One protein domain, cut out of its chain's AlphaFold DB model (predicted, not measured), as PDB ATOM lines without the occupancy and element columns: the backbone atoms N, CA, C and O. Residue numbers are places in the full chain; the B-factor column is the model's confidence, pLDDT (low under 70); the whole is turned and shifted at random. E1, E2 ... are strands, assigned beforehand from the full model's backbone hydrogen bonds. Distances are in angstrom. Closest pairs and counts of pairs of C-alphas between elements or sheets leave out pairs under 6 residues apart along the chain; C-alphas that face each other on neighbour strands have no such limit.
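AT A GLANCE: This is residues 105 to 267 of the 268 residues of an uncharacterized protein of Kocuria sp (UniProt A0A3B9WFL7). A four-strand sheet, E1 to E4, and a small three-strand sheet, E6 to E8, lie face to face as a sandwich, and a third, strongly twisted sheet, E5 and E9 to E12, lies beyond the small one, which is in the middle. The third sheet comes closest to the small one where E9 begins, and its E10 and E11 hairpin reaches away from the other two sheets. The printed part has 163 residues with twelve named strands, E1 to E12 in order along the chain, and no named helix; its class is all strand, though under half of the residues, 79, are in named elements. The sheets run E1, E2, E3, E4 and E6, E7, E8, both all antiparallel, and E5, E9, E10, E11, E12, mixed. The whole is compact, with a radius of gyration of the C-alphas of 15.4 A and spans of 48 by 41 by 27 A.

HOW THE PARTS SIT: E1, residues 105 to 113, E2, residues 117 to 127, E3, residues 137 to 145, and E4, residues 148 to 154, form a meander, each strand the antiparallel neighbour of the one before. E1 and E2 are a hairpin, with N 109 and O 121 2.9 A apart, within hydrogen-bond range. E2 and E3 are another, with N 124 and O 140 at 2.8 A, and so are E3 and E4, with N 143 and O 151 at 2.8 A. E1 bends by 51 degrees at residue 110, and this sheet is strongly twisted. E5, residues 175 to 177, is apart from E4. E6, residues 189 to 192, E7, residues 197 to 203, and E8, residues 206 to 208, form a second meander; N 191 and O 198 are 2.8 A apart, and N 203 and O 206 are 2.8 A apart. The pairing is staggered: E7 pairs with E6 over residues 197 to 200 and with E8 over 201 to 203. This sheet and the first make a sandwich, two sheets face to face, their facing parts 8.8 A centre to centre and their strands at 19 degrees. E4 and E8 come closest at the C-alphas of Asn 151 and Gly 206, 7.3 A apart. E9, residues 227 to 231, is the parallel neighbour of E5, with N 231 and O 176 at 2.8 A. The closest C-alphas of E7 and E9 are those of Val 197 and Ala 227, 6.2 A apart. E9, E10, residues 237 to 244, E11, residues 250 to 259, and E12, residues 264 to 266, form a third meander. N 228 and O 240 are 2.8 A apart, N 241 and O 255 2.9 A, and N 258 and O 265 2.9 A. E11 bends by 62 degrees at residue 253.

IN THESE COORDINATES: E1 begins at C-alpha 105, (-43.871, 37.079, 42.258), and is 21.4 A long from first to last C-alpha. E2 has the most residues, 11, and measures 32.4 A; E3 measures 26.3 A, E4 18.1 A and E7 18.5 A. E10 measures 22.3 A and E11 24.3 A, from C-alpha 250 at (-30.802, 5.588, 42.222). E12 ends at C-alpha 266, (-48.070, 4.682, 46.910).

THE WHOLE: The two C-alphas farthest apart are those of Asn 147 and Pro 246, at 49.6 A. The printed part has no cut. The links E4 to E5, E5 to E6 and E8 to E9 are long, with 20, 11 and 18 residues. The mean pLDDT of the printed part is 84.7; residues 133 to 134, 159 to 161, 215 to 226 and 247 to 248 are under 70.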
ATOM      1  N   ALA A 105     -42.782  38.025  42.490       94.56
ATOM      2  CA  ALA A 105     -43.871  37.079  42.258       94.56
ATOM      3  C   ALA A 105     -43.467  36.076  41.169       94.56
ATOM      4  O   ALA A 105     -43.040  36.476  40.085       94.56
ATOM      5  N   THR A 106     -43.615  34.783  41.449       92.81
ATOM      6  CA  THR A 106     -43.280  33.697  40.514       92.81
ATOM      7  C   THR A 106     -44.497  33.084  39.838       92.81
ATOM      8  O   THR A 106     -44.363  32.412  38.818       92.81
ATOM      9  N   GLY A 107     -45.690  33.354  40.361       94.50
ATOM     10  CA  GLY A 107     -46.946  32.886  39.800       94.50
ATOM     11  C   GLY A 107     -48.148  33.500  40.510       94.50
ATOM     12  O   GLY A 107     -48.063  33.923  41.664       94.50
ATOM     13  N   ARG A 108     -49.268  33.561  39.791       96.44
ATOM     14  CA  ARG A 108     -50.587  33.928  40.312       96.44
ATOM     15  C   ARG A 108     -51.590  32.908  39.809       96.44
ATOM     16  O   ARG A 108     -51.665  32.677  38.602       96.44
ATOM     17  N   PHE A 109     -52.341  32.308  40.720       96.31
ATOM     18  CA  PHE A 109     -53.220  31.186  40.415       96.31
ATOM     19  C   PHE A 109     -54.604  31.466  40.962       96.31
ATOM     20  O   PHE A 109     -54.780  31.682  42.159       96.31
ATOM     21  N   GLN A 110     -55.584  31.453  40.067       94.81
ATOM     22  CA  GLN A 110     -56.984  31.529  40.445       94.81
ATOM     23  C   GLN A 110     -57.437  30.139  40.882       94.81
ATOM     24  O   GLN A 110     -57.354  29.177  40.119       94.81
ATOM     25  N   MET A 111     -57.905  30.057  42.119       92.88
ATOM     26  CA  MET A 111     -58.322  28.836  42.788       92.88
ATOM     27  C   MET A 111     -59.789  28.958  43.193       92.88
ATOM     28  O   MET A 111     -60.309  30.058  43.387       92.88
ATOM     29  N   ASN A 112     -60.466  27.824  43.353       91.62
ATOM     30  CA  ASN A 112     -61.826  27.804  43.875       91.62
ATOM     31  C   ASN A 112     -61.869  26.987  45.166       91.62
ATOM     32  O   ASN A 112     -61.841  25.757  45.132       91.62
ATOM     33  N   HIS A 113     -61.928  27.680  46.301       92.88
ATOM     34  CA  HIS A 113     -61.970  27.048  47.607       92.88
ATOM     35  C   HIS A 113     -63.359  26.438  47.868       92.88
ATOM     36  O   HIS A 113     -64.356  27.164  47.783       92.88
ATOM     37  N   PRO A 114     -63.468  25.161  48.288       90.56
ATOM     38  CA  PRO A 114     -64.761  24.499  48.494       90.56
ATOM     39  C   PRO A 114     -65.713  25.221  49.461       90.56
ATOM     40  O   PRO A 114     -66.927  25.184  49.273       90.56
ATOM     41  N   ALA A 115     -65.176  25.884  50.491       91.25
ATOM     42  CA  ALA A 115     -65.965  26.580  51.515       91.25
ATOM     43  C   ALA A 115     -66.018  28.110  51.360       91.25
ATOM     44  O   ALA A 115     -66.914  28.743  51.915       91.25
ATOM     45  N   TYR A 116     -65.059  28.710  50.649       91.50
ATOM     46  CA  TYR A 116     -64.864  30.170  50.624       91.50
ATOM     47  C   TYR A 116     -64.969  30.771  49.214       91.50
ATOM     48  O   TYR A 116     -64.954  31.994  49.071       91.50
ATOM     49  N   GLY A 117     -65.132  29.931  48.187       92.44
ATOM     50  CA  GLY A 117     -65.272  30.356  46.800       92.44
ATOM     51  C   GLY A 117     -63.948  30.807  46.171       92.44
ATOM     52  O   GLY A 117     -62.886  30.315  46.558       92.44
ATOM     53  N   PRO A 118     -63.996  31.725  45.189       93.81
ATOM     54  CA  PRO A 118     -62.816  32.175  44.461       93.81
ATOM     55  C   PRO A 118     -61.753  32.795  45.372       93.81
ATOM     56  O   PRO A 118     -62.045  33.679  46.181       93.81
ATOM     57  N   MET A 119     -60.513  32.355  45.193       95.81
ATOM     58  CA  MET A 119     -59.325  32.864  45.875       95.81
ATOM     59  C   MET A 119     -58.158  32.939  44.892       95.81
ATOM     60  O   MET A 119     -58.126  32.207  43.905       95.81
ATOM     61  N   GLU A 120     -57.183  33.798  45.166       96.94
ATOM     62  CA  GLU A 120     -55.923  33.839  44.421       96.94
ATOM     63  C   GLU A 120     -54.778  33.368  45.314       96.94
ATOM     64  O   GLU A 120     -54.622  33.852  46.432       96.94
ATOM     65  N   VAL A 121     -53.948  32.456  44.815       97.06
ATOM     66  CA  VAL A 121     -52.646  32.161  45.419       97.06
ATOM     67  C   VAL A 121     -51.577  32.897  44.629       97.06
ATOM     68  O   VAL A 121     -51.483  32.752  43.409       97.06
ATOM     69  N   VAL A 122     -50.751  33.672  45.326       97.06
ATOM     70  CA  VAL A 122     -49.582  34.343  44.758       97.06
ATOM     71  C   VAL A 122     -48.341  33.686  45.334       97.06
ATOM     72  O   VAL A 122     -48.126  33.725  46.544       97.06
ATOM     73  N   SER A 123     -47.527  33.074  44.479       95.25
ATOM     74  CA  SER A 123     -46.240  32.512  44.883       95.25
ATOM     75  C   SER A 123     -45.142  33.559  44.735       95.25
ATOM     76  O   SER A 123     -45.125  34.332  43.774       95.25
ATOM     77  N   TYR A 124     -44.213  33.573  45.682       93.81
ATOM     78  CA  TYR A 124     -43.130  34.539  45.755       93.81
ATOM     79  C   TYR A 124     -41.784  33.867  45.992       93.81
ATOM     80  O   TYR A 124     -41.670  32.838  46.660       93.81
ATOM     81  N   GLU A 125     -40.747  34.550  45.532       90.00
ATOM     82  CA  GLU A 125     -39.366  34.313  45.910       90.00
ATOM     83  C   GLU A 125     -38.764  35.591  46.491       90.00
ATOM     84  O   GLU A 125     -38.847  36.676  45.902       90.00
ATOM     85  N   ARG A 126     -38.082  35.452  47.629       88.06
ATOM     86  CA  ARG A 126     -37.223  36.499  48.180       88.06
ATOM     87  C   ARG A 126     -35.765  36.126  47.971       88.06
ATOM     88  O   ARG A 126     -35.322  35.092  48.461       88.06
ATOM     89  N   VAL A 127     -34.997  36.981  47.301       85.50
ATOM     90  CA  VAL A 127     -33.538  36.818  47.228       85.50
ATOM     91  C   VAL A 127     -32.955  37.046  48.622       85.50
ATOM     92  O   VAL A 127     -33.123  38.116  49.208       85.50
ATOM     93  N   THR A 128     -32.289  36.031  49.161       83.88
ATOM     94  CA  THR A 128     -31.559  36.104  50.436       83.88
ATOM     95  C   THR A 128     -30.047  36.156  50.215       83.88
ATOM     96  O   THR A 128     -29.333  36.696  51.053       83.88
ATOM     97  N   HIS A 129     -29.572  35.664  49.064       82.25
ATOM     98  CA  HIS A 129     -28.176  35.695  48.634       82.25
ATOM     99  C   HIS A 129     -28.116  36.094  47.151       82.25
ATOM    100  O   HIS A 129     -28.617  35.375  46.292       82.25
ATOM    101  N   ALA A 130     -27.548  37.268  46.853       72.25
ATOM    102  CA  ALA A 130     -27.668  37.910  45.538       72.25
ATOM    103  C   ALA A 130     -26.917  37.194  44.397       72.25
ATOM    104  O   ALA A 130     -27.322  37.319  43.244       72.25
ATOM    105  N   ASP A 131     -25.894  36.397  44.716       78.25
ATOM    106  CA  ASP A 131     -24.972  35.811  43.728       78.25
ATOM    107  C   ASP A 131     -25.089  34.284  43.595       78.25
ATOM    108  O   ASP A 131     -24.207  33.633  43.038       78.25
ATOM    109  N   THR A 132     -26.160  33.681  44.120       71.00
ATOM    110  CA  THR A 132     -26.338  32.217  44.115       71.00
ATOM    111  C   THR A 132     -27.480  31.734  43.225       71.00
ATOM    112  O   THR A 132     -27.837  30.562  43.288       71.00
ATOM    113  N   ALA A 133     -28.018  32.588  42.343       68.38
ATOM    114  CA  ALA A 133     -29.074  32.208  41.401       68.38
ATOM    115  C   ALA A 133     -28.682  30.970  40.554       68.38
ATOM    116  O   ALA A 133     -27.548  30.890  40.082       68.38
ATOM    117  N   PRO A 134     -29.599  30.008  40.318       66.94
ATOM    118  CA  PRO A 134     -31.027  30.027  40.657       66.94
ATOM    119  C   PRO A 134     -31.343  29.630  42.116       66.94
ATOM    120  O   PRO A 134     -32.503  29.684  42.527       66.94
ATOM    121  N   GLN A 135     -30.327  29.261  42.898       72.94
ATOM    122  CA  GLN A 135     -30.399  29.106  44.352       72.94
ATOM    123  C   GLN A 135     -30.325  30.494  45.026       72.94
ATOM    124  O   GLN A 135     -30.406  31.530  44.368       72.94
ATOM    125  N   GLY A 136     -30.248  30.560  46.352       76.56
ATOM    126  CA  GLY A 136     -30.175  31.854  47.050       76.56
ATOM    127  C   GLY A 136     -31.509  32.507  47.390       76.56
ATOM    128  O   GLY A 136     -31.536  33.608  47.944       76.56
ATOM    129  N   LYS A 137     -32.623  31.854  47.061       85.56
ATOM    130  CA  LYS A 137     -33.972  32.376  47.241       85.56
ATOM    131  C   LYS A 137     -34.743  31.621  48.322       85.56
ATOM    132  O   LYS A 137     -34.534  30.430  48.532       85.56
ATOM    133  N   GLN A 138     -35.631  32.339  49.001       87.62
ATOM    134  CA  GLN A 138     -36.568  31.795  49.976       87.62
ATOM    135  C   GLN A 138     -37.980  31.748  49.363       87.62
ATOM    136  O   GLN A 138     -38.492  32.808  48.980       87.62
ATOM    137  N   PRO A 139     -38.603  30.558  49.267       89.25
ATOM    138  CA  PRO A 139     -39.970  30.400  48.782       89.25
ATOM    139  C   PRO A 139     -40.997  30.887  49.806       89.25
ATOM    140  O   PRO A 139     -40.855  30.656  51.008       89.25
ATOM    141  N   SER A 140     -42.068  31.510  49.327       93.25
ATOM    142  CA  SER A 140     -43.262  31.808  50.126       93.25
ATOM    143  C   SER A 140     -44.495  31.915  49.234       93.25
ATOM    144  O   SER A 140     -44.372  32.026  48.013       93.25
ATOM    145  N   PHE A 141     -45.687  31.899  49.819       95.44
ATOM    146  CA  PHE A 141     -46.908  32.249  49.102       95.44
ATOM    147  C   PHE A 141     -47.869  33.028  49.996       95.44
ATOM    148  O   PHE A 141     -47.852  32.891  51.218       95.44
ATOM    149  N   ALA A 142     -48.724  33.823  49.363       97.06
ATOM    150  CA  ALA A 142     -49.871  34.457  49.989       97.06
ATOM    151  C   ALA A 142     -51.166  33.976  49.333       97.06
ATOM    152  O   ALA A 142     -51.189  33.622  48.152       97.06
ATOM    153  N   VAL A 143     -52.250  33.999  50.098       97.25
ATOM    154  CA  VAL A 143     -53.600  33.663  49.646       97.25
ATOM    155  C   VAL A 143     -54.460  34.902  49.791       97.25
ATOM    156  O   VAL A 143     -54.452  35.543  50.840       97.25
ATOM    157  N   TYR A 144     -55.222  35.217  48.756       97.12
ATOM    158  CA  TYR A 144     -56.074  36.388  48.677       97.12
ATOM    159  C   TYR A 144     -57.531  35.984  48.493       97.12
ATOM    160  O   TYR A 144     -57.867  35.177  47.623       97.12
ATOM    161  N   GLN A 145     -58.410  36.603  49.278       95.56
ATOM    162  CA  GLN A 145     -59.846  36.600  49.039       95.56
ATOM    163  C   GLN A 145     -60.233  37.973  48.478       95.56
ATOM    164  O   GLN A 145     -60.300  38.971  49.199       95.56
ATOM    165  N   GLY A 146     -60.418  38.049  47.157       92.81
ATOM    166  CA  GLY A 146     -60.465  39.333  46.454       92.81
ATOM    167  C   GLY A 146     -59.112  40.045  46.542       92.81
ATOM    168  O   GLY A 146     -58.097  39.478  46.159       92.81
ATOM    169  N   ASN A 147     -59.089  41.268  47.078       93.94
ATOM    170  CA  ASN A 147     -57.857  42.056  47.246       93.94
ATOM    171  C   ASN A 147     -57.287  41.990  48.673       93.94
ATOM    172  O   ASN A 147     -56.353  42.722  48.996       93.94
ATOM    173  N   THR A 148     -57.866  41.161  49.542       96.19
ATOM    174  CA  THR A 148     -57.458  41.049  50.943       96.19
ATOM    175  C   THR A 148     -56.620  39.785  51.134       96.19
ATOM    176  O   THR A 148     -57.135  38.695  50.869       96.19
ATOM    177  N   PRO A 149     -55.357  39.894  51.586       96.88
ATOM    178  CA  PRO A 149     -54.569  38.729  51.970       96.88
ATOM    179  C   PRO A 149     -55.159  38.086  53.229       96.88
ATOM    180  O   PRO A 149     -55.461  38.771  54.207       96.88
ATOM    181  N   VAL A 150     -55.336  36.769  53.190       96.50
ATOM    182  CA  VAL A 150     -55.971  35.955  54.242       96.50
ATOM    183  C   VAL A 150     -55.078  34.821  54.746       96.50
ATOM    184  O   VAL A 150     -55.336  34.270  55.809       96.50
ATOM    185  N   ASN A 151     -54.004  34.495  54.021       95.75
ATOM    186  CA  ASN A 151     -52.919  33.654  54.520       95.75
ATOM    187  C   ASN A 151     -51.580  34.098  53.910       95.75
ATOM    188  O   ASN A 151     -51.545  34.605  52.787       95.75
ATOM    189  N   TYR A 152     -50.489  33.880  54.638       95.56
ATOM    190  CA  TYR A 152     -49.121  33.994  54.155       95.56
ATOM    191  C   TYR A 152     -48.271  32.902  54.806       95.56
ATOM    192  O   TYR A 152     -48.151  32.849  56.031       95.56
ATOM    193  N   GLU A 153     -47.643  32.057  53.993       94.00
ATOM    194  CA  GLU A 153     -46.766  30.987  54.462       94.00
ATOM    195  C   GLU A 153     -45.368  31.111  53.859       94.00
ATOM    196  O   GLU A 153     -45.171  31.361  52.668       94.00
ATOM    197  N   VAL A 154     -44.376  30.892  54.716       91.56
ATOM    198  CA  VAL A 154     -42.952  30.862  54.390       91.56
ATOM    199  C   VAL A 154     -42.282  29.885  55.345       91.56
ATOM    200  O   VAL A 154     -42.622  29.853  56.528       91.56
ATOM    201  N   ASN A 155     -41.291  29.132  54.869       84.50
ATOM    202  CA  ASN A 155     -40.382  28.455  55.783       84.50
ATOM    203  C   ASN A 155     -39.195  29.373  56.102       84.50
ATOM    204  O   ASN A 155     -38.273  29.526  55.297       84.50
ATOM    205  N   ARG A 156     -39.229  30.011  57.276       80.75
ATOM    206  CA  ARG A 156     -38.160  30.927  57.712       80.75
ATOM    207  C   ARG A 156     -36.878  30.207  58.099       80.75
ATOM    208  O   ARG A 156     -35.814  30.809  57.996       80.75
ATOM    209  N   ASP A 157     -36.999  28.946  58.496       75.62
ATOM    210  CA  ASP A 157     -35.884  28.116  58.939       75.62
ATOM    211  C   ASP A 157     -35.227  27.364  57.771       75.62
ATOM    212  O   ASP A 157     -34.263  26.634  57.984       75.62
ATOM    213  N   ALA A 158     -35.720  27.558  56.537       73.06
ATOM    214  CA  ALA A 158     -35.114  26.991  55.340       73.06
ATOM    215  C   ALA A 158     -33.681  27.517  55.152       73.06
ATOM    216  O   ALA A 158     -33.444  28.695  54.885       73.06
ATOM    217  N   THR A 159     -32.730  26.604  55.275       68.19
ATOM    218  CA  THR A 159     -31.301  26.747  55.013       68.19
ATOM    219  C   THR A 159     -30.942  26.450  53.558       68.19
ATOM    220  O   THR A 159     -30.059  27.116  53.013       68.19
ATOM    221  N   THR A 160     -31.634  25.515  52.895       68.75
ATOM    222  CA  THR A 160     -31.493  25.296  51.450       68.75
ATOM    223  C   THR A 160     -32.349  26.293  50.698       68.75
ATOM    224  O   THR A 160     -33.575  26.348  50.805       68.75
ATOM    225  N   LEU A 161     -31.659  27.094  49.902       69.38
ATOM    226  CA  LEU A 161     -32.246  28.154  49.116       69.38
ATOM    227  C   LEU A 161     -32.543  27.626  47.719       69.38
ATOM    228  O   LEU A 161     -31.625  27.321  46.959       69.38
ATOM    229  N   VAL A 162     -33.823  27.530  47.382       75.94
ATOM    230  CA  VAL A 162     -34.292  26.883  46.155       75.94
ATOM    231  C   VAL A 162     -35.087  27.843  45.280       75.94
ATOM    232  O   VAL A 162     -35.569  28.875  45.744       75.94
ATOM    233  N   SER A 163     -35.245  27.483  44.007       78.38
ATOM    234  CA  SER A 163     -36.235  28.131  43.146       78.38
ATOM    235  C   SER A 163     -37.652  27.653  43.468       78.38
ATOM    236  O   SER A 163     -37.839  26.525  43.922       78.38
ATOM    237  N   PHE A 164     -38.641  28.505  43.212       85.12
ATOM    238  CA  PHE A 164     -40.043  28.289  43.541       85.12
ATOM    239  C   PHE A 164     -40.975  28.811  42.454       85.12
ATOM    240  O   PHE A 164     -41.019  30.016  42.198       85.12
ATOM    241  N   GLY A 165     -41.761  27.943  41.821       88.44
ATOM    242  CA  GLY A 165     -42.609  28.400  40.721       88.44
ATOM    243  C   GLY A 165     -43.547  27.363  40.104       88.44
ATOM    244  O   GLY A 165     -43.582  26.216  40.543       88.44
ATOM    245  N   PRO A 166     -44.311  27.765  39.068       89.44
ATOM    246  CA  PRO A 166     -45.335  26.940  38.410       89.44
ATOM    247  C   PRO A 166     -44.800  25.751  37.606       89.44
ATOM    248  O   PRO A 166     -45.589  24.976  37.076       89.44
ATOM    249  N   ALA A 167     -43.488  25.659  37.424       88.00
ATOM    250  CA  ALA A 167     -42.842  24.637  36.618       88.00
ATOM    251  C   ALA A 167     -41.422  24.393  37.143       88.00
ATOM    252  O   ALA A 167     -40.884  25.260  37.841       88.00
ATOM    253  N   PRO A 168     -40.798  23.255  36.802       85.62
ATOM    254  CA  PRO A 168     -39.409  22.982  37.145       85.62
ATOM    255  C   PRO A 168     -38.471  24.089  36.658       85.62
ATOM    256  O   PRO A 168     -38.453  24.430  35.475       85.62
ATOM    257  N   VAL A 169     -37.688  24.648  37.581       71.75
ATOM    258  CA  VAL A 169     -36.692  25.701  37.290       71.75
ATOM    259  C   VAL A 169     -35.260  25.173  37.428       71.75
ATOM    260  O   VAL A 169     -34.343  25.668  36.776       71.75
ATOM    261  N   ILE A 170     -35.062  24.166  38.281       70.06
ATOM    262  CA  ILE A 170     -33.771  23.558  38.609       70.06
ATOM    263  C   ILE A 170     -33.909  22.035  38.484       70.06
ATOM    264  O   ILE A 170     -35.003  21.487  38.611       70.06
ATOM    265  N   GLY A 171     -32.786  21.357  38.238       72.81
ATOM    266  CA  GLY A 171     -32.686  19.908  38.359       72.81
ATOM    267  C   GLY A 171     -33.328  19.137  37.207       72.81
ATOM    268  O   GLY A 171     -33.618  19.673  36.141       72.81
ATOM    269  N   ASP A 172     -33.507  17.839  37.428       74.50
ATOM    270  CA  ASP A 172     -34.074  16.880  36.477       74.50
ATOM    271  C   ASP A 172     -35.507  16.469  36.866       74.50
ATOM    272  O   ASP A 172     -35.946  15.333  36.642       74.50
ATOM    273  N   GLN A 173     -36.224  17.409  37.487       81.62
ATOM    274  CA  GLN A 173     -37.631  17.278  37.830       81.62
ATOM    275  C   GLN A 173     -38.486  17.303  36.556       81.62
ATOM    276  O   GLN A 173     -38.372  18.204  35.727       81.62
ATOM    277  N   VAL A 174     -39.384  16.325  36.419       85.31
ATOM    278  CA  VAL A 174     -40.261  16.177  35.248       85.31
ATOM    279  C   VAL A 174     -41.699  16.471  35.643       85.31
ATOM    280  O   VAL A 174     -42.212  15.867  36.587       85.31
ATOM    281  N   TRP A 175     -42.328  17.410  34.934       92.38
ATOM    282  CA  TRP A 175     -43.738  17.759  35.090       92.38
ATOM    283  C   TRP A 175     -44.493  17.510  33.780       92.38
ATOM    284  O   TRP A 175     -44.068  17.986  32.731       92.38
ATOM    285  N   ASP A 176     -45.613  16.794  33.858       93.94
ATOM    286  CA  ASP A 176     -46.547  16.561  32.752       93.94
ATOM    287  C   ASP A 176     -47.953  17.014  33.166       93.94
ATOM    288  O   ASP A 176     -48.649  16.337  33.920       93.94
ATOM    289  N   VAL A 177     -48.347  18.215  32.744       94.94
ATOM    290  CA  VAL A 177     -49.564  18.888  33.215       94.94
ATOM    291  C   VAL A 177     -50.469  19.169  32.023       94.94
ATOM    292  O   VAL A 177     -50.321  20.178  31.332       94.94
ATOM    293  N   ALA A 178     -51.432  18.278  31.790       92.62
ATOM    294  CA  ALA A 178     -52.275  18.307  30.596       92.62
ATOM    295  C   ALA A 178     -53.108  19.598  30.471       92.62
ATOM    296  O   ALA A 178     -53.330  20.093  29.368       92.62
ATOM    297  N   GLY A 179     -53.554  20.163  31.598       84.50
ATOM    298  CA  GLY A 179     -54.361  21.387  31.639       84.50
ATOM    299  C   GLY A 179     -53.568  22.696  31.535       84.50
ATOM    300  O   GLY A 179     -54.171  23.766  31.577       84.50
ATOM    301  N   GLY A 180     -52.233  22.643  31.459       88.19
ATOM    302  CA  GLY A 180     -51.359  23.825  31.415       88.19
ATOM    303  C   GLY A 180     -51.313  24.663  32.702       88.19
ATOM    304  O   GLY A 180     -50.548  25.619  32.779       88.19
ATOM    305  N   THR A 181     -52.101  24.304  33.717       92.12
ATOM    306  CA  THR A 181     -52.087  24.895  35.058       92.12
ATOM    307  C   THR A 181     -51.732  23.818  36.076       92.12
ATOM    308  O   THR A 181     -52.294  22.724  36.000       92.12
ATOM    309  N   PRO A 182     -50.838  24.084  37.044       94.62
ATOM    310  CA  PRO A 182     -50.465  23.106  38.059       94.62
ATOM    311  C   PRO A 182     -51.517  23.029  39.177       94.62
ATOM    312  O   PRO A 182     -51.185  22.987  40.357       94.62
ATOM    313  N   VAL A 183     -52.795  23.059  38.801       95.00
ATOM    314  CA  VAL A 183     -53.950  22.992  39.693       95.00
ATOM    315  C   VAL A 183     -54.749  21.753  39.327       95.00
ATOM    316  O   VAL A 183     -55.147  21.593  38.171       95.00
ATOM    317  N   ASP A 184     -54.967  20.873  40.298       94.50
ATOM    318  CA  ASP A 184     -55.753  19.660  40.090       94.50
ATOM    319  C   ASP A 184     -57.265  19.906  40.240       94.50
ATOM    320  O   ASP A 184     -57.733  20.991  40.602       94.50
ATOM    321  N   LYS A 185     -58.062  18.865  39.991       92.69
ATOM    322  CA  LYS A 185     -59.525  18.937  40.120       92.69
ATOM    323  C   LYS A 185     -60.031  19.075  41.561       92.69
ATOM    324  O   LYS A 185     -61.206  19.383  41.759       92.69
ATOM    325  N   TYR A 186     -59.187  18.807  42.554       92.12
ATOM    326  CA  TYR A 186     -59.509  18.934  43.975       92.12
ATOM    327  C   TYR A 186     -59.224  20.347  44.499       92.12
ATOM    328  O   TYR A 186     -59.568  20.666  45.638       92.12
ATOM    329  N   GLY A 187     -58.632  21.204  43.664       92.69
ATOM    330  CA  GLY A 187     -58.229  22.550  44.028       92.69
ATOM    331  C   GLY A 187     -56.893  22.592  44.761       92.69
ATOM    332  O   GLY A 187     -56.625  23.598  45.410       92.69
ATOM    333  N   ASN A 188     -56.063  21.550  44.679       94.06
ATOM    334  CA  ASN A 188     -54.675  21.625  45.120       94.06
ATOM    335  C   ASN A 188     -53.837  22.329  44.050       94.06
ATOM    336  O   ASN A 188     -53.956  22.035  42.861       94.06
ATOM    337  N   LEU A 189     -52.968  23.237  44.483       95.62
ATOM    338  CA  LEU A 189     -51.951  23.876  43.657       95.62
ATOM    339  C   LEU A 189     -50.596  23.222  43.924       95.62
ATOM    340  O   LEU A 189     -50.216  23.016  45.076       95.62
ATOM    341  N   TYR A 190     -49.840  22.963  42.866       93.75
ATOM    342  CA  TYR A 190     -48.497  22.410  42.937       93.75
ATOM    343  C   TYR A 190     -47.475  23.437  42.470       93.75
ATOM    344  O   TYR A 190     -47.642  24.082  41.437       93.75
ATOM    345  N   LEU A 191     -46.389  23.575  43.221       92.62
ATOM    346  CA  LEU A 191     -45.270  24.448  42.885       92.62
ATOM    347  C   LEU A 191     -43.972  23.646  42.931       92.62
ATOM    348  O   LEU A 191     -43.744  22.854  43.846       92.62
ATOM    349  N   SER A 192     -43.126  23.834  41.923       89.25
ATOM    350  CA  SER A 192     -41.775  23.295  41.928       89.25
ATOM    351  C   SER A 192     -40.983  24.028  42.989       89.25
ATOM    352  O   SER A 192     -41.022  25.255  43.047       89.25
ATOM    353  N   SER A 193     -40.245  23.277  43.791       81.06
ATOM    354  CA  SER A 193     -39.315  23.798  44.779       81.06
ATOM    355  C   SER A 193     -37.855  23.520  44.398       81.06
ATOM    356  O   SER A 193     -37.018  23.233  45.253       81.06
ATOM    357  N   GLY A 194     -37.564  23.494  43.094       76.44
ATOM    358  CA  GLY A 194     -36.239  23.244  42.521       76.44
ATOM    359  C   GLY A 194     -35.851  21.766  42.442       76.44
ATOM    360  O   GLY A 194     -35.365  21.327  41.412       76.44
ATOM    361  N   GLU A 195     -36.099  20.983  43.486       72.44
ATOM    362  CA  GLU A 195     -35.821  19.532  43.497       72.44
ATOM    363  C   GLU A 195     -37.081  18.707  43.813       72.44
ATOM    364  O   GLU A 195     -37.060  17.479  43.881       72.44
ATOM    365  N   GLY A 196     -38.206  19.394  43.993       83.25
ATOM    366  CA  GLY A 196     -39.355  18.870  44.701       83.25
ATOM    367  C   GLY A 196     -40.675  19.505  44.338       83.25
ATOM    368  O   GLY A 196     -40.739  20.435  43.531       83.25
ATOM    369  N   VAL A 197     -41.736  18.992  44.949       87.25
ATOM    370  CA  VAL A 197     -43.092  19.515  44.792       87.25
ATOM    371  C   VAL A 197     -43.591  20.018  46.142       87.25
ATOM    372  O   VAL A 197     -43.698  19.253  47.098       87.25
ATOM    373  N   THR A 198     -43.929  21.301  46.199       88.94
ATOM    374  CA  THR A 198     -44.745  21.897  47.258       88.94
ATOM    375  C   THR A 198     -46.202  21.827  46.832       88.94
ATOM    376  O   THR A 198     -46.539  22.198  45.708       88.94
ATOM    377  N   MET A 199     -47.070  21.365  47.725       90.62
ATOM    378  CA  MET A 199     -48.505  21.257  47.489       90.62
ATOM    379  C   MET A 199     -49.244  22.208  48.422       90.62
ATOM    380  O   MET A 199     -49.078  22.136  49.635       90.62
ATOM    381  N   ILE A 200     -50.086  23.062  47.855       93.81
ATOM    382  CA  ILE A 200     -50.950  23.997  48.569       93.81
ATOM    383  C   ILE A 200     -52.385  23.490  48.431       93.81
ATOM    384  O   ILE A 200     -52.935  23.463  47.331       93.81
ATOM    385  N   SER A 201     -52.985  23.085  49.545       93.12
ATOM    386  CA  SER A 201     -54.294  22.427  49.588       93.12
ATOM    387  C   SER A 201     -55.337  23.280  50.302       93.12
ATOM    388  O   SER A 201     -54.978  24.023  51.221       93.12
ATOM    389  N   PRO A 202     -56.623  23.170  49.925       93.62
ATOM    390  CA  PRO A 202     -57.706  23.830  50.642       93.62
ATOM    391  C   PRO A 202     -57.825  23.294  52.079       93.62
ATOM    392  O   PRO A 202     -57.708  22.089  52.316       93.62
ATOM    393  N   THR A 203     -58.086  24.180  53.038       91.69
ATOM    394  CA  THR A 203     -58.285  23.871  54.463       91.69
ATOM    395  C   THR A 203     -59.448  24.686  55.035       91.69
ATOM    396  O   THR A 203     -59.947  25.630  54.425       91.69
ATOM    397  N   ASP A 204     -59.878  24.377  56.260       89.44
ATOM    398  CA  ASP A 204     -60.861  25.214  56.961       89.44
ATOM    399  C   ASP A 204     -60.371  26.657  57.193       89.44
ATOM    400  O   ASP A 204     -61.193  27.546  57.404       89.44
ATOM    401  N   GLU A 205     -59.065  26.908  57.106       87.75
ATOM    402  CA  GLU A 205     -58.427  28.219  57.280       87.75
ATOM    403  C   GLU A 205     -58.074  28.888  55.934       87.75
ATOM    404  O   GLU A 205     -57.446  29.942  55.910       87.75
ATOM    405  N   GLY A 206     -58.501  28.308  54.804       91.25
ATOM    406  CA  GLY A 206     -58.231  28.813  53.458       91.25
ATOM    407  C   GLY A 206     -57.359  27.851  52.667       91.25
ATOM    408  O   GLY A 206     -57.843  26.845  52.171       91.25
ATOM    409  N   TYR A 207     -56.077  28.149  52.514       94.62
ATOM    410  CA  TYR A 207     -55.136  27.269  51.819       94.62
ATOM    411  C   TYR A 207     -53.880  27.112  52.654       94.62
ATOM    412  O   TYR A 207     -53.419  28.104  53.206       94.62
ATOM    413  N   SER A 208     -53.300  25.915  52.703       91.62
ATOM    414  CA  SER A 208     -52.035  25.675  53.398       91.62
ATOM    415  C   SER A 208     -51.108  24.770  52.607       91.62
ATOM    416  O   SER A 208     -51.566  23.861  51.913       91.62
ATOM    417  N   SER A 209     -49.797  24.975  52.750       88.44
ATOM    418  CA  SER A 209     -48.814  24.020  52.239       88.44
ATOM    419  C   SER A 209     -48.763  22.724  53.042       88.44
ATOM    420  O   SER A 209     -48.103  21.777  52.616       88.44
ATOM    421  N   ASN A 210     -49.379  22.680  54.230       84.50
ATOM    422  CA  ASN A 210     -49.244  21.575  55.182       84.50
ATOM    423  C   ASN A 210     -47.771  21.196  55.449       84.50
ATOM    424  O   ASN A 210     -47.438  20.022  55.599       84.50
ATOM    425  N   GLY A 211     -46.871  22.188  55.460       81.50
ATOM    426  CA  GLY A 211     -45.440  21.969  55.684       81.50
ATOM    427  C   GLY A 211     -44.695  21.351  54.497       81.50
ATOM    428  O   GLY A 211     -43.610  20.810  54.681       81.50
ATOM    429  N   THR A 212     -45.246  21.409  53.281       82.56
ATOM    430  CA  THR A 212     -44.563  20.930  52.060       82.56
ATOM    431  C   THR A 212     -43.663  21.983  51.407       82.56
ATOM    432  O   THR A 212     -42.994  21.694  50.411       82.56
ATOM    433  N   ILE A 213     -43.608  23.207  51.948       84.62
ATOM    434  CA  ILE A 213     -42.526  24.145  51.616       84.62
ATOM    435  C   ILE A 213     -41.197  23.484  52.039       84.62
ATOM    436  O   ILE A 213     -41.129  22.943  53.143       84.62
ATOM    437  N   PRO A 214     -40.145  23.502  51.201       73.19
ATOM    438  CA  PRO A 214     -38.871  22.849  51.494       73.19
ATOM    439  C   PRO A 214     -38.340  23.142  52.887       73.19
ATOM    440  O   PRO A 214     -38.422  24.274  53.366       73.19
ATOM    441  N   GLU A 215     -37.772  22.106  53.503       62.91
ATOM    442  CA  GLU A 215     -37.212  22.113  54.860       62.91
ATOM    443  C   GLU A 215     -38.186  22.460  55.988       62.91
ATOM    444  O   GLU A 215     -37.777  22.492  57.149       62.91
ATOM    445  N   ALA A 216     -39.467  22.709  55.700       57.03
ATOM    446  CA  ALA A 216     -40.464  22.671  56.753       57.03
ATOM    447  C   ALA A 216     -40.543  21.213  57.220       57.03
ATOM    448  O   ALA A 216     -40.241  20.305  56.443       57.03
ATOM    449  N   ASN A 217     -40.876  20.981  58.493       50.34
ATOM    450  CA  ASN A 217     -40.969  19.636  59.066       50.34
ATOM    451  C   ASN A 217     -41.809  18.734  58.147       50.34
ATOM    452  O   ASN A 217     -43.036  18.814  58.161       50.34
ATOM    453  N   VAL A 218     -41.140  17.922  57.321       52.53
ATOM    454  CA  VAL A 218     -41.798  17.171  56.255       52.53
ATOM    455  C   VAL A 218     -42.721  16.168  56.921       52.53
ATOM    456  O   VAL A 218     -42.266  15.244  57.599       52.53
ATOM    457  N   ILE A 219     -44.025  16.350  56.739       46.00
ATOM    458  CA  ILE A 219     -45.000  15.343  57.129       46.00
ATOM    459  C   ILE A 219     -44.864  14.213  56.104       46.00
ATOM    460  O   ILE A 219     -45.250  14.340  54.944       46.00
ATOM    461  N   THR A 220     -44.279  13.088  56.509       45.38
ATOM    462  CA  THR A 220     -44.470  11.820  55.797       45.38
ATOM    463  C   THR A 220     -45.977  11.619  55.570       45.38
ATOM    464  O   THR A 220     -46.742  11.743  56.526       45.38
ATOM    465  N   PRO A 221     -46.442  11.334  54.337       47.72
ATOM    466  CA  PRO A 221     -45.721  10.650  53.270       47.72
ATOM    467  C   PRO A 221     -45.404  11.524  52.043       47.72
ATOM    468  O   PRO A 221     -45.316  10.970  50.953       47.72
ATOM    469  N   TYR A 222     -45.261  12.850  52.160       50.69
ATOM    470  CA  TYR A 222     -44.965  13.671  50.979       50.69
ATOM    471  C   TYR A 222     -43.527  13.440  50.512       50.69
ATOM    472  O   TYR A 222     -42.580  13.790  51.220       50.69
ATOM    473  N   PRO A 223     -43.328  12.841  49.333       52.12
ATOM    474  CA  PRO A 223     -42.001  12.600  48.830       52.12
ATOM    475  C   PRO A 223     -41.572  13.852  48.090       52.12
ATOM    476  O   PRO A 223     -41.939  14.072  46.941       52.12
ATOM    477  N   THR A 224     -40.886  14.738  48.791       56.97
ATOM    478  CA  THR A 224     -40.624  16.082  48.284       56.97
ATOM    479  C   THR A 224     -39.296  16.192  47.556       56.97
ATOM    480  O   THR A 224     -39.048  17.250  47.004       56.97
ATOM    481  N   ASN A 225     -38.441  15.160  47.513       61.72
ATOM    482  CA  ASN A 225     -37.161  15.244  46.800       61.72
ATOM    483  C   ASN A 225     -36.511  13.861  46.538       61.72
ATOM    484  O   ASN A 225     -36.356  13.097  47.495       61.72
ATOM    485  N   PRO A 226     -36.081  13.535  45.299       67.62
ATOM    486  CA  PRO A 226     -36.436  14.188  44.040       67.62
ATOM    487  C   PRO A 226     -37.837  13.752  43.594       67.62
ATOM    488  O   PRO A 226     -38.113  12.551  43.501       67.62
ATOM    489  N   ALA A 227     -38.713  14.714  43.298       76.75
ATOM    490  CA  ALA A 227     -40.101  14.421  42.938       76.75
ATOM    491  C   ALA A 227     -40.596  15.220  41.735       76.75
ATOM    492  O   ALA A 227     -40.316  16.406  41.637       76.75
ATOM    493  N   GLY A 228     -41.344  14.585  40.835       88.25
ATOM    494  CA  GLY A 228     -42.050  15.187  39.704       88.25
ATOM    495  C   GLY A 228     -43.568  15.167  39.887       88.25
ATOM    496  O   GLY A 228     -44.077  14.651  40.883       88.25
ATOM    497  N   LEU A 229     -44.284  15.712  38.907       92.44
ATOM    498  CA  LEU A 229     -45.740  15.848  38.929       92.44
ATOM    499  C   LEU A 229     -46.339  15.412  37.592       92.44
ATOM    500  O   LEU A 229     -45.880  15.835  36.536       92.44
ATOM    501  N   THR A 230     -47.425  14.654  37.643       95.00
ATOM    502  CA  THR A 230     -48.341  14.500  36.515       95.00
ATOM    503  C   THR A 230     -49.721  14.985  36.932       95.00
ATOM    504  O   THR A 230     -50.194  14.605  37.998       95.00
ATOM    505  N   ILE A 231     -50.370  15.801  36.106       96.69
ATOM    506  CA  ILE A 231     -51.806  16.078  36.186       96.69
ATOM    507  C   ILE A 231     -52.398  15.653  34.851       96.69
ATOM    508  O   ILE A 231     -52.126  16.272  33.817       96.69
ATOM    509  N   ASP A 232     -53.173  14.574  34.873       95.81
ATOM    510  CA  ASP A 232     -53.758  14.035  33.652       95.81
ATOM    511  C   ASP A 232     -54.889  14.927  33.107       95.81
ATOM    512  O   ASP A 232     -55.300  15.920  33.711       95.81
ATOM    513  N   ALA A 233     -55.424  14.572  31.938       95.44
ATOM    514  CA  ALA A 233     -56.499  15.336  31.303       95.44
ATOM    515  C   ALA A 233     -57.810  15.371  32.119       95.44
ATOM    516  O   ALA A 233     -58.669  16.210  31.853       95.44
ATOM    517  N   SER A 234     -57.981  14.473  33.095       95.12
ATOM    518  CA  SER A 234     -59.113  14.487  34.028       95.12
ATOM    519  C   SER A 234     -58.866  15.372  35.255       95.12
ATOM    520  O   SER A 234     -59.783  15.580  36.054       95.12
ATOM    521  N   GLY A 235     -57.652  15.908  35.396       94.75
ATOM    522  CA  GLY A 235     -57.216  16.687  36.545       94.75
ATOM    523  C   GLY A 235     -56.798  15.826  37.736       94.75
ATOM    524  O   GLY A 235     -56.800  16.340  38.851       94.75
ATOM    525  N   GLU A 236     -56.490  14.537  37.544       96.19
ATOM    526  CA  GLU A 236     -55.959  13.679  38.611       96.19
ATOM    527  C   GLU A 236     -54.451  13.897  38.780       96.19
ATOM    528  O   GLU A 236     -53.702  13.750  37.805       96.19
ATOM    529  N   PRO A 237     -53.979  14.211  39.998       95.06
ATOM    530  CA  PRO A 237     -52.567  14.408  40.262       95.06
ATOM    531  C   PRO A 237     -51.868  13.084  40.613       95.06
ATOM    532  O   PRO A 237     -52.398  12.221  41.321       95.06
ATOM    533  N   THR A 238     -50.623  12.944  40.175       93.50
ATOM    534  CA  THR A 238     -49.697  11.882  40.580       93.50
ATOM    535  C   THR A 238     -48.336  12.495  40.887       93.50
ATOM    536  O   THR A 238     -47.780  13.216  40.061       93.50
ATOM    537  N   ILE A 239     -47.779  12.193  42.060       90.69
ATOM    538  CA  ILE A 239     -46.400  12.555  42.405       90.69
ATOM    539  C   ILE A 239     -45.474  11.403  42.021       90.69
ATOM    540  O   ILE A 239     -45.719  10.245  42.361       90.69
ATOM    541  N   LEU A 240     -44.402  11.731  41.309       88.25
ATOM    542  CA  LEU A 240     -43.434  10.775  40.778       88.25
ATOM    543  C   LEU A 240     -42.137  10.869  41.576       88.25
ATOM    544  O   LEU A 240     -41.512  11.920  41.558       88.25
ATOM    545  N   ILE A 241     -41.684   9.798  42.224       84.31
ATOM    546  CA  ILE A 241     -40.403   9.795  42.955       84.31
ATOM    547  C   ILE A 241     -39.425   8.854  42.282       84.31
ATOM    548  O   ILE A 241     -39.792   7.722  41.977       84.31
ATOM    549  N   LYS A 242     -38.163   9.252  42.147       79.44
ATOM    550  CA  LYS A 242     -37.103   8.298  41.799       79.44
ATOM    551  C   LYS A 242     -36.819   7.391  42.992       79.44
ATOM    552  O   LYS A 242     -36.501   7.863  44.079       79.44
ATOM    553  N   ASP A 243     -36.930   6.090  42.777       81.62
ATOM    554  CA  ASP A 243     -36.661   5.080  43.791       81.62
ATOM    555  C   ASP A 243     -35.147   4.906  43.993       81.62
ATOM    556  O   ASP A 243     -34.342   4.955  43.050       81.62
ATOM    557  N   VAL A 244     -34.753   4.688  45.245       77.25
ATOM    558  CA  VAL A 244     -33.351   4.559  45.652       77.25
ATOM    559  C   VAL A 244     -33.130   3.227  46.353       77.25
ATOM    560  O   VAL A 244     -33.923   2.774  47.175       77.25
ATOM    561  N   ALA A 245     -32.024   2.567  46.024       74.94
ATOM    562  CA  ALA A 245     -31.606   1.352  46.701       74.94
ATOM    563  C   ALA A 245     -31.184   1.645  48.157       74.94
ATOM    564  O   ALA A 245     -30.801   2.777  48.478       74.94
ATOM    565  N   PRO A 246     -31.163   0.626  49.039       71.44
ATOM    566  CA  PRO A 246     -30.522   0.744  50.345       71.44
ATOM    567  C   PRO A 246     -29.085   1.266  50.183       71.44
ATOM    568  O   PRO A 246     -28.260   0.626  49.535       71.44
ATOM    569  N   GLY A 247     -28.801   2.449  50.734       69.25
ATOM    570  CA  GLY A 247     -27.532   3.164  50.528       69.25
ATOM    571  C   GLY A 247     -27.615   4.406  49.629       69.25
ATOM    572  O   GLY A 247     -26.602   5.074  49.455       69.25
ATOM    573  N   GLY A 248     -28.794   4.748  49.096       68.88
ATOM    574  CA  GLY A 248     -29.069   6.041  48.453       68.88
ATOM    575  C   GLY A 248     -28.752   6.122  46.957       68.88
ATOM    576  O   GLY A 248     -28.945   7.172  46.353       68.88
ATOM    577  N   ALA A 249     -28.287   5.034  46.337       75.50
ATOM    578  CA  ALA A 249     -28.056   5.005  44.896       75.50
ATOM    579  C   ALA A 249     -29.393   4.911  44.128       75.50
ATOM    580  O   ALA A 249     -30.204   4.041  44.463       75.50
ATOM    581  N   PRO A 250     -29.628   5.727  43.081       73.94
ATOM    582  CA  PRO A 250     -30.802   5.588  42.222       73.94
ATOM    583  C   PRO A 250     -30.857   4.193  41.600       73.94
ATOM    584  O   PRO A 250     -29.857   3.706  41.072       73.94
ATOM    585  N   ASN A 251     -32.023   3.549  41.637       81.38
ATOM    586  CA  ASN A 251     -32.196   2.218  41.041       81.38
ATOM    587  C   ASN A 251     -32.868   2.253  39.652       81.38
ATOM    588  O   ASN A 251     -33.096   1.206  39.047       81.38
ATOM    589  N   GLY A 252     -33.183   3.455  39.156       76.75
ATOM    590  CA  GLY A 252     -33.809   3.693  37.854       76.75
ATOM    591  C   GLY A 252     -35.326   3.481  37.813       76.75
ATOM    592  O   GLY A 252     -35.919   3.661  36.753       76.75
ATOM    593  N   LYS A 253     -35.968   3.110  38.926       84.12
ATOM    594  CA  LYS A 253     -37.428   2.995  39.019       84.12
ATOM    595  C   LYS A 253     -38.046   4.313  39.471       84.12
ATOM    596  O   LYS A 253     -37.424   5.084  40.199       84.12
ATOM    597  N   THR A 254     -39.299   4.518  39.084       85.62
ATOM    598  CA  THR A 254     -40.127   5.628  39.558       85.62
ATOM    599  C   THR A 254     -41.293   5.066  40.363       85.62
ATOM    600  O   THR A 254     -41.985   4.162  39.897       85.62
ATOM    601  N   LEU A 255     -41.498   5.581  41.573       87.38
ATOM    602  CA  LEU A 255     -42.654   5.295  42.414       87.38
ATOM    603  C   LEU A 255     -43.752   6.316  42.130       87.38
ATOM    604  O   LEU A 255     -43.526   7.522  42.239       87.38
ATOM    605  N   GLU A 256     -44.947   5.829  41.819       90.44
ATOM    606  CA  GLU A 256     -46.125   6.663  41.593       90.44
ATOM    607  C   GLU A 256     -46.930   6.794  42.883       90.44
ATOM    608  O   GLU A 256     -47.330   5.797  43.486       90.44
ATOM    609  N   HIS A 257     -47.190   8.027  43.302       90.19
ATOM    610  CA  HIS A 257     -48.055   8.334  44.431       90.19
ATOM    611  C   HIS A 257     -49.320   9.004  43.921       90.19
ATOM    612  O   HIS A 257     -49.259  10.072  43.318       90.19
ATOM    613  N   ILE A 258     -50.465   8.381  44.181       91.69
ATOM    614  CA  ILE A 258     -51.775   8.841  43.716       91.69
ATOM    615  C   ILE A 258     -52.554   9.486  44.854       91.69
ATOM    616  O   ILE A 258     -52.395   9.115  46.021       91.69
ATOM    617  N   TRP A 259     -53.404  10.446  44.515       90.38
ATOM    618  CA  TRP A 259     -54.293  11.081  45.477       90.38
ATOM    619  C   TRP A 259     -55.466  10.161  45.829       90.38
ATOM    620  O   TRP A 259     -56.141   9.641  44.944       90.38
ATOM    621  N   ASN A 260     -55.729   9.955  47.121       88.12
ATOM    622  CA  ASN A 260     -56.845   9.121  47.590       88.12
ATOM    623  C   ASN A 260     -58.075   9.924  48.060       88.12
ATOM    624  O   ASN A 260     -58.986   9.351  48.656       88.12
ATOM    625  N   GLY A 261     -58.080  11.240  47.838       83.88
ATOM    626  CA  GLY A 261     -59.099  12.166  48.336       83.88
ATOM    627  C   GLY A 261     -58.650  13.005  49.535       83.88
ATOM    628  O   GLY A 261     -59.280  14.021  49.812       83.88
ATOM    629  N   SER A 262     -57.564  12.628  50.218       82.69
ATOM    630  CA  SER A 262     -57.028  13.395  51.353       82.69
ATOM    631  C   SER A 262     -55.503  13.484  51.403       82.69
ATOM    632  O   SER A 262     -54.966  14.439  51.950       82.69
ATOM    633  N   THR A 263     -54.796  12.467  50.912       83.94
ATOM    634  CA  THR A 263     -53.330  12.400  50.911       83.94
ATOM    635  C   THR A 263     -52.842  11.605  49.706       83.94
ATOM    636  O   THR A 263     -53.587  10.835  49.093       83.94
ATOM    637  N   PHE A 264     -51.556  11.739  49.403       85.06
ATOM    638  CA  PHE A 264     -50.872  10.853  48.475       85.06
ATOM    639  C   PHE A 264     -50.564   9.496  49.115       85.06
ATOM    640  O   PHE A 264     -50.118   9.419  50.263       85.06
ATOM    641  N   VAL A 265     -50.793   8.422  48.360       87.62
ATOM    642  CA  VAL A 265     -50.461   7.040  48.732       87.62
ATOM    643  C   VAL A 265     -49.727   6.352  47.589       87.62
ATOM    644  O   VAL A 265     -50.019   6.605  46.421       87.62
ATOM    645  N   LEU A 266     -48.784   5.465  47.916       87.94
ATOM    646  CA  LEU A 266     -48.070   4.682  46.910       87.94
ATOM    647  C   LEU A 266     -49.061   3.818  46.115       87.94
ATOM    648  O   LEU A 266     -49.826   3.037  46.693       87.94
ATOM    649  N   LYS A 267     -49.018   3.940  44.790       86.56
ATOM    650  CA  LYS A 267     -49.751   3.084  43.863       86.56
ATOM    651  C   LYS A 267     -49.152   1.680  43.921       86.56
ATOM    652  O   LYS A 267     -47.958   1.498  43.692       86.56
TER     653      LYS A 267